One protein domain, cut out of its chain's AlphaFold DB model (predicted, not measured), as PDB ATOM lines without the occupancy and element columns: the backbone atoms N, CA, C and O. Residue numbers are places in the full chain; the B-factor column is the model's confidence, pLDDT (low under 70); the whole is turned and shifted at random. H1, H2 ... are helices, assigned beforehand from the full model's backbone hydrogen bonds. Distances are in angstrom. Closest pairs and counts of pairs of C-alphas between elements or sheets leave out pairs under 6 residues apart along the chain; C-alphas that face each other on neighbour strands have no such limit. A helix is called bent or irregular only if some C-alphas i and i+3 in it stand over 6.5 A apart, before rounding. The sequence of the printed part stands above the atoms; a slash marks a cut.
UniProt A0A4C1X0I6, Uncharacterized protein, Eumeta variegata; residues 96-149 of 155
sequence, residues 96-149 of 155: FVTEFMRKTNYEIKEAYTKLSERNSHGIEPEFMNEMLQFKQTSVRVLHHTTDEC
ATOM      1  N   PHE A  96     121.763 184.252 184.873       82.81
ATOM      2  CA  PHE A  96     120.704 184.311 183.848       82.81
ATOM      3  C   PHE A  96     120.293 182.947 183.289       82.81
ATOM      4  O   PHE A  96     119.111 182.716 183.057       82.81
ATOM      5  N   VAL A  97     121.251 182.035 183.114       77.38
ATOM      6  CA  VAL A  97     120.995 180.702 182.549       77.38
ATOM      7  C   VAL A  97     120.418 179.720 183.578       77.38
ATOM      8  O   VAL A  97     119.676 178.816 183.207       77.38
ATOM      9  N   THR A  98     120.750 179.866 184.863       79.38
ATOM     10  CA  THR A  98     120.548 178.804 185.870       79.38
ATOM     11  C   THR A  98     119.717 179.228 187.080       79.38
ATOM     12  O   THR A  98     118.893 178.457 187.567       79.38
ATOM     13  N   GLU A  99     119.921 180.440 187.592       84.44
ATOM     14  CA  GLU A  99     119.463 180.860 188.924       84.44
ATOM     15  C   GLU A  99     118.585 182.110 188.910       84.44
ATOM     16  O   GLU A  99     117.893 182.384 189.892       84.44
ATOM     17  N   PHE A 100     118.558 182.855 187.806       87.62
ATOM     18  CA  PHE A 100     117.901 184.159 187.738       87.62
ATOM     19  C   PHE A 100     116.427 184.122 188.150       87.62
ATOM     20  O   PHE A 100     115.978 184.954 188.937       87.62
ATOM     21  N   MET A 101     115.682 183.109 187.698       84.94
ATOM     22  CA  MET A 101     114.264 182.948 188.044       84.94
ATOM     23  C   MET A 101     114.034 182.645 189.532       84.94
ATOM     24  O   MET A 101     112.949 182.914 190.047       84.94
ATOM     25  N   ARG A 102     115.046 182.118 190.234       85.75
ATOM     26  CA  ARG A 102     114.980 181.763 191.661       85.75
ATOM     27  C   ARG A 102     115.352 182.929 192.573       85.75
ATOM     28  O   ARG A 102     114.907 182.951 193.717       85.75
ATOM     29  N   LYS A 103     116.133 183.896 192.083       88.88
ATOM     30  CA  LYS A 103     116.513 185.091 192.847       88.88
ATOM     31  C   LYS A 103     115.302 185.962 193.129       88.88
ATOM     32  O   LYS A 103     114.470 186.195 192.258       88.88
ATOM     33  N   THR A 104     115.208 186.505 194.329       89.50
ATOM     34  CA  THR A 104     114.211 187.500 194.728       89.50
ATOM     35  C   THR A 104     114.465 188.847 194.048       89.50
ATOM     36  O   THR A 104     115.555 189.140 193.561       89.50
ATOM     37  N   ASN A 105     113.451 189.716 194.018       89.94
ATOM     38  CA  ASN A 105     113.617 191.059 193.444       89.94
ATOM     39  C   ASN A 105     114.629 191.901 194.238       89.94
ATOM     40  O   ASN A 105     115.239 192.804 193.674       89.94
ATOM     41  N   TYR A 106     114.804 191.612 195.532       91.69
ATOM     42  CA  TYR A 106     115.815 192.252 196.369       91.69
ATOM     43  C   TYR A 106     117.229 191.845 195.937       91.69
ATOM     44  O   TYR A 106     118.044 192.717 195.656       91.69
ATOM     45  N   GLU A 107     117.489 190.544 195.777       91.94
ATOM     46  CA  GLU A 107     118.795 190.035 195.325       91.94
ATOM     47  C   GLU A 107     119.164 190.540 193.923       91.94
ATOM     48  O   GLU A 107     120.328 190.834 193.658       91.94
ATOM     49  N   ILE A 108     118.180 190.691 193.028       90.31
ATOM     50  CA  ILE A 108     118.392 191.279 191.695       90.31
ATOM     51  C   ILE A 108     118.806 192.754 191.811       90.31
ATOM     52  O   ILE A 108     119.734 193.186 191.132       90.31
ATOM     53  N   LYS A 109     118.160 193.532 192.689       91.12
ATOM     54  CA  LYS A 109     118.535 194.938 192.922       91.12
ATOM     55  C   LYS A 109     119.925 195.061 193.541       91.12
ATOM     56  O   LYS A 109     120.701 195.898 193.100       91.12
ATOM     57  N   GLU A 110     120.258 194.210 194.507       91.56
ATOM     58  CA  GLU A 110     121.585 194.189 195.130       91.56
ATOM     59  C   GLU A 110     122.688 193.836 194.114       91.56
ATOM     60  O   GLU A 110     123.728 194.495 194.059       91.56
ATOM     61  N   ALA A 111     122.453 192.829 193.267       90.25
ATOM     62  CA  ALA A 111     123.353 192.471 192.172       90.25
ATOM     63  C   ALA A 111     123.525 193.624 191.168       90.25
ATOM     64  O   ALA A 111     124.641 193.883 190.720       90.25
ATOM     65  N   TYR A 112     122.448 194.353 190.864       88.62
ATOM     66  CA  TYR A 112     122.506 195.539 190.011       88.62
ATOM     67  C   TYR A 112     123.334 196.665 190.633       88.62
ATOM     68  O   TYR A 112     124.145 197.265 189.933       88.62
ATOM     69  N   THR A 113     123.202 196.927 191.936       88.31
ATOM     70  CA  THR A 113     124.052 197.908 192.628       88.31
ATOM     71  C   THR A 113     125.530 197.534 192.504       88.31
ATOM     72  O   THR A 113     126.331 198.367 192.087       88.31
ATOM     73  N   LYS A 114     125.880 196.261 192.739       88.00
ATOM     74  CA  LYS A 114     127.257 195.753 192.572       88.00
ATOM     75  C   LYS A 114     127.774 195.905 191.137       88.00
ATOM     76  O   LYS A 114     128.936 196.250 190.940       88.00
ATOM     77  N   LEU A 115     126.922 195.653 190.141       85.75
ATOM     78  CA  LEU A 115     127.269 195.833 188.731       85.75
ATOM     79  C   LEU A 115     127.464 197.323 188.390       85.75
ATOM     80  O   LEU A 115     128.430 197.678 187.721       85.75
ATOM     81  N   SER A 116     126.580 198.197 188.878       83.38
ATOM     82  CA  SER A 116     126.602 199.643 188.620       83.38
ATOM     83  C   SER A 116     127.808 200.340 189.251       83.38
ATOM     84  O   SER A 116     128.391 201.225 188.628       83.38
ATOM     85  N   GLU A 117     128.239 199.903 190.435       83.56
ATOM     86  CA  GLU A 117     129.464 200.395 191.079       83.56
ATOM     87  C   GLU A 117     130.726 200.065 190.269       83.56
ATOM     88  O   GLU A 117     131.675 200.849 190.257       83.56
ATOM     89  N   ARG A 118     130.739 198.920 189.577       76.94
ATOM     90  CA  ARG A 118     131.890 198.455 188.789       76.94
ATOM     91  C   ARG A 118     131.889 198.967 187.351       76.94
ATOM     92  O   ARG A 118     132.957 199.249 186.820       76.94
ATOM     93  N   ASN A 119     130.711 199.117 186.745       69.25
ATOM     94  CA  ASN A 119     130.531 199.438 185.327       69.25
ATOM     95  C   ASN A 119     129.509 200.573 185.125       69.25
ATOM     96  O   ASN A 119     128.525 200.434 184.401       69.25
ATOM     97  N   SER A 120     129.750 201.726 185.751       62.22
ATOM     98  CA  SER A 120     128.801 202.851 185.792       62.22
ATOM     99  C   SER A 120     128.510 203.523 184.441       62.22
ATOM    100  O   SER A 120     127.539 204.264 184.332       62.22
ATOM    101  N   HIS A 121     129.336 203.306 183.412       62.38
ATOM    102  CA  HIS A 121     129.200 203.967 182.102       62.38
ATOM    103  C   HIS A 121     128.620 203.072 181.001       62.38
ATOM    104  O   HIS A 121     128.328 203.568 179.917       62.38
ATOM    105  N   GLY A 122     128.481 201.768 181.253       69.50
ATOM    106  CA  GLY A 122     128.074 200.792 180.234       69.50
ATOM    107  C   GLY A 122     126.649 200.264 180.384       69.50
ATOM    108  O   GLY A 122     126.230 199.446 179.572       69.50
ATOM    109  N   ILE A 123     125.926 200.677 181.426       76.31
ATOM    110  CA  ILE A 123     124.620 200.113 181.775       76.31
ATOM    111  C   ILE A 123     123.548 201.158 181.516       76.31
ATOM    112  O   ILE A 123     123.600 202.259 182.066       76.31
ATOM    113  N   GLU A 124     122.570 200.799 180.690       82.12
ATOM    114  CA  GLU A 124     121.404 201.640 180.448       82.12
ATOM    115  C   GLU A 124     120.584 201.800 181.739       82.12
ATOM    116  O   GLU A 124     120.395 200.830 182.481       82.12
ATOM    117  N   PRO A 125     120.087 203.010 182.044       78.75
ATOM    118  CA  PRO A 125     119.372 203.268 183.291       78.75
ATOM    119  C   PRO A 125     118.078 202.447 183.422       78.75
ATOM    120  O   PRO A 125     117.655 202.128 184.537       78.75
ATOM    121  N   GLU A 126     117.468 202.054 182.303       86.06
ATOM    122  CA  GLU A 126     116.268 201.221 182.246       86.06
ATOM    123  C   GLU A 126     116.541 199.732 182.519       86.06
ATOM    124  O   GLU A 126     115.617 199.006 182.900       86.06
ATOM    125  N   PHE A 127     117.797 199.280 182.418       86.44
ATOM    126  CA  PHE A 127     118.179 197.862 182.447       86.44
ATOM    127  C   PHE A 127     117.633 197.105 183.670       86.44
ATOM    128  O   PHE A 127     117.121 195.990 183.565       86.44
ATOM    129  N   MET A 128     117.679 197.721 184.856       87.31
ATOM    130  CA  MET A 128     117.146 197.114 186.083       87.31
ATOM    131  C   MET A 128     115.635 196.871 186.005       87.31
ATOM    132  O   MET A 128     115.146 195.818 186.425       87.31
ATOM    133  N   ASN A 129     114.896 197.837 185.463       88.44
ATOM    134  CA  ASN A 129     113.450 197.734 185.327       88.44
ATOM    135  C   ASN A 129     113.080 196.648 184.308       88.44
ATOM    136  O   ASN A 129     112.208 195.822 184.581       88.44
ATOM    137  N   GLU A 130     113.793 196.591 183.185       89.50
ATOM    138  CA  GLU A 130     113.616 195.560 182.159       89.50
ATOM    139  C   GLU A 130     113.867 194.151 182.707       89.50
ATOM    140  O   GLU A 130     113.055 193.252 182.479       89.50
ATOM    141  N   MET A 131     114.910 193.953 183.521       86.50
ATOM    142  CA  MET A 131     115.163 192.661 184.177       86.50
ATOM    143  C   MET A 131     113.998 192.219 185.071       86.50
ATOM    144  O   MET A 131     113.603 191.049 185.061       86.50
ATOM    145  N   LEU A 132     113.426 193.139 185.853       87.69
ATOM    146  CA  LEU A 132     112.285 192.827 186.715       87.69
ATOM    147  C   LEU A 132     111.028 192.508 185.897       87.69
ATOM    148  O   LEU A 132     110.297 191.579 186.250       87.69
ATOM    149  N   GLN A 133     110.793 193.229 184.800       87.50
ATOM    150  CA  GLN A 133     109.686 192.957 183.881       87.50
ATOM    151  C   GLN A 133     109.845 191.604 183.186       87.50
ATOM    152  O   GLN A 133     108.888 190.826 183.132       87.50
ATOM    153  N   PHE A 134     111.051 191.282 182.715       87.19
ATOM    154  CA  PHE A 134     111.366 189.992 182.106       87.19
ATOM    155  C   PHE A 134     111.070 188.841 183.070       87.19
ATOM    156  O   PHE A 134     110.391 187.877 182.704       87.19
ATOM    157  N   LYS A 135     111.489 188.971 184.334       85.56
ATOM    158  CA  LYS A 135     111.194 187.972 185.365       85.56
ATOM    159  C   LYS A 135     109.690 187.821 185.609       85.56
ATOM    160  O   LYS A 135     109.189 186.700 185.625       85.56
ATOM    161  N   GLN A 136     108.962 188.925 185.787       84.75
ATOM    162  CA  GLN A 136     107.511 188.885 186.012       84.75
ATOM    163  C   GLN A 136     106.769 188.233 184.842       84.75
ATOM    164  O   GLN A 136     105.872 187.418 185.054       84.75
ATOM    165  N   THR A 137     107.164 188.565 183.616       83.31
ATOM    166  CA  THR A 137     106.574 188.007 182.395       83.31
ATOM    167  C   THR A 137     106.854 186.510 182.296       83.31
ATOM    168  O   THR A 137     105.936 185.727 182.072       83.31
ATOM    169  N   SER A 138     108.092 186.093 182.563       80.06
ATOM    170  CA  SER A 138     108.494 184.683 182.520       80.06
ATOM    171  C   SER A 138     107.766 183.830 183.568       80.06
ATOM    172  O   SER A 138     107.346 182.715 183.272       80.06
ATOM    173  N   VAL A 139     107.545 184.366 184.776       76.12
ATOM    174  CA  VAL A 139     106.738 183.703 185.817       76.12
ATOM    175  C   VAL A 139     105.286 183.529 185.360       76.12
ATOM    176  O   VAL A 139     104.732 182.443 185.504       76.12
ATOM    177  N   ARG A 140     104.672 184.559 184.764       74.69
ATOM    178  CA  ARG A 140     103.291 184.472 184.252       74.69
ATOM    179  C   ARG A 140     103.139 183.407 183.168       74.69
ATOM    180  O   ARG A 140     102.183 182.645 183.217       74.69
ATOM    181  N   VAL A 141     104.084 183.324 182.232       73.50
ATOM    182  CA  VAL A 141     104.069 182.300 181.172       73.50
ATOM    183  C   VAL A 141     104.150 180.891 181.764       73.50
ATOM    184  O   VAL A 141     103.368 180.030 181.378       73.50
ATOM    185  N   LEU A 142     105.034 180.670 182.744       66.75
ATOM    186  CA  LEU A 142     105.165 179.370 183.412       66.75
ATOM    187  C   LEU A 142     103.885 178.957 184.161       66.75
ATOM    188  O   LEU A 142     103.496 177.793 184.094       66.75
ATOM    189  N   HIS A 143     103.201 179.893 184.825       64.12
ATOM    190  CA  HIS A 143     101.934 179.596 185.504       64.12
ATOM    191  C   HIS A 143     100.773 179.334 184.533       64.12
ATOM    192  O   HIS A 143      99.980 178.428 184.769       64.12
ATOM    193  N   HIS A 144     100.703 180.042 183.402       59.78
ATOM    194  CA  HIS A 144      99.687 179.757 182.384       59.78
ATOM    195  C   HIS A 144      99.843 178.359 181.764       59.78
ATOM    196  O   HIS A 144      98.842 177.716 181.468       59.78
ATOM    197  N   THR A 145     101.068 177.839 181.633       54.66
ATOM    198  CA  THR A 145     101.280 176.470 181.124       54.66
ATOM    199  C   THR A 145     100.898 175.362 182.109       54.66
ATOM    200  O   THR A 145     100.672 174.233 181.683       54.66
ATOM    201  N   THR A 146     100.818 175.649 183.414       51.62
ATOM    202  CA  THR A 146     100.413 174.652 184.422       51.62
ATOM    203  C   THR A 146      98.901 174.544 184.598       51.62
ATOM    204  O   THR A 146      98.428 173.488 185.012       51.62
ATOM    205  N   ASP A 147      98.143 175.584 184.242       49.84
ATOM    206  CA  ASP A 147      96.682 175.594 184.399       49.84
ATOM    207  C   ASP A 147      95.944 174.875 183.250       49.84
ATOM    208  O   ASP A 147      94.799 174.464 183.416       49.84
ATOM    209  N   GLU A 148      96.594 174.635 182.105       51.50
ATOM    210  CA  GLU A 148      95.975 173.959 180.948       51.50
ATOM    211  C   GLU A 148      96.041 172.415 180.992       51.50
ATOM    212  O   GLU A 148      95.462 171.752 180.135       51.50
ATOM    213  N   CYS A 149      96.699 171.804 181.988       47.53
ATOM    214  CA  CYS A 149      96.768 170.334 182.144       47.53
ATOM    215  C   CYS A 149      95.830 169.761 183.226       47.53
ATOM    216  O   CYS A 149      95.931 168.583 183.569       47.53
TER     217      CYS A 149
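Overview. This is residues 96 to 149 of the 155 residues of an uncharacterized protein of Eumeta variegata (UniProt A0A4C1X0I6). The long helix H2 and the shorter helix H1 make an uneven, loose helical hairpin: they run opposite ways, residues 119 to 126 join them at one end, and the far part of H2 sticks out with residues 140 to 149. Residues 96 to 104, before H1, hold no named element. The printed part has 54 residues, with two named helices in the order H1, H2 and no named strand; its class is all helix. The whole is loose, with a radius of gyration of the C-alphas of 13.6 A, and the C-alphas span 46 by 18 by 18 A.

Along the chain. H2, residues 127 to 147, measures 31.0 A from C-alpha 127 at (118.179, 197.862, 182.447) to C-alpha 147 at (96.682, 175.594, 184.399). H1, residues 105 to 118, measures 20.3 A and begins with C-alpha 105 at (113.617, 191.059, 193.444). Neither helix is bent or irregular.

Arrangement. H2 and H1 only just touch, with 3 pairs of C-alphas within 8 A, and H2 does so with residues 128 to 132 alone. Their closest C-alphas, those of Tyr 112 and Met 128, are 6.8 A apart. The two form a helical hairpin and run opposite ways at a shallow tilt of 30 degrees, with their centres 19.0 A apart. In H1 and H2 every O i to N i+4 pair is within hydrogen-bond range.

Size, cuts and confidence. The two C-alphas farthest apart, those of His 121 and Cys 149, are 46.7 A apart. Residues 117 to 122 stand free, as do residues 140 to 149, of which 140 to 147 belong to H2. Without these stretches the body has 38 residues and spans 24 by 17 by 16 A. The link from H1 to H2 is short, with 8 residues, and the printed part has no cut. The mean pLDDT of the printed part is 79.3; residues 119 to 122 and 142 to 149 are under 70.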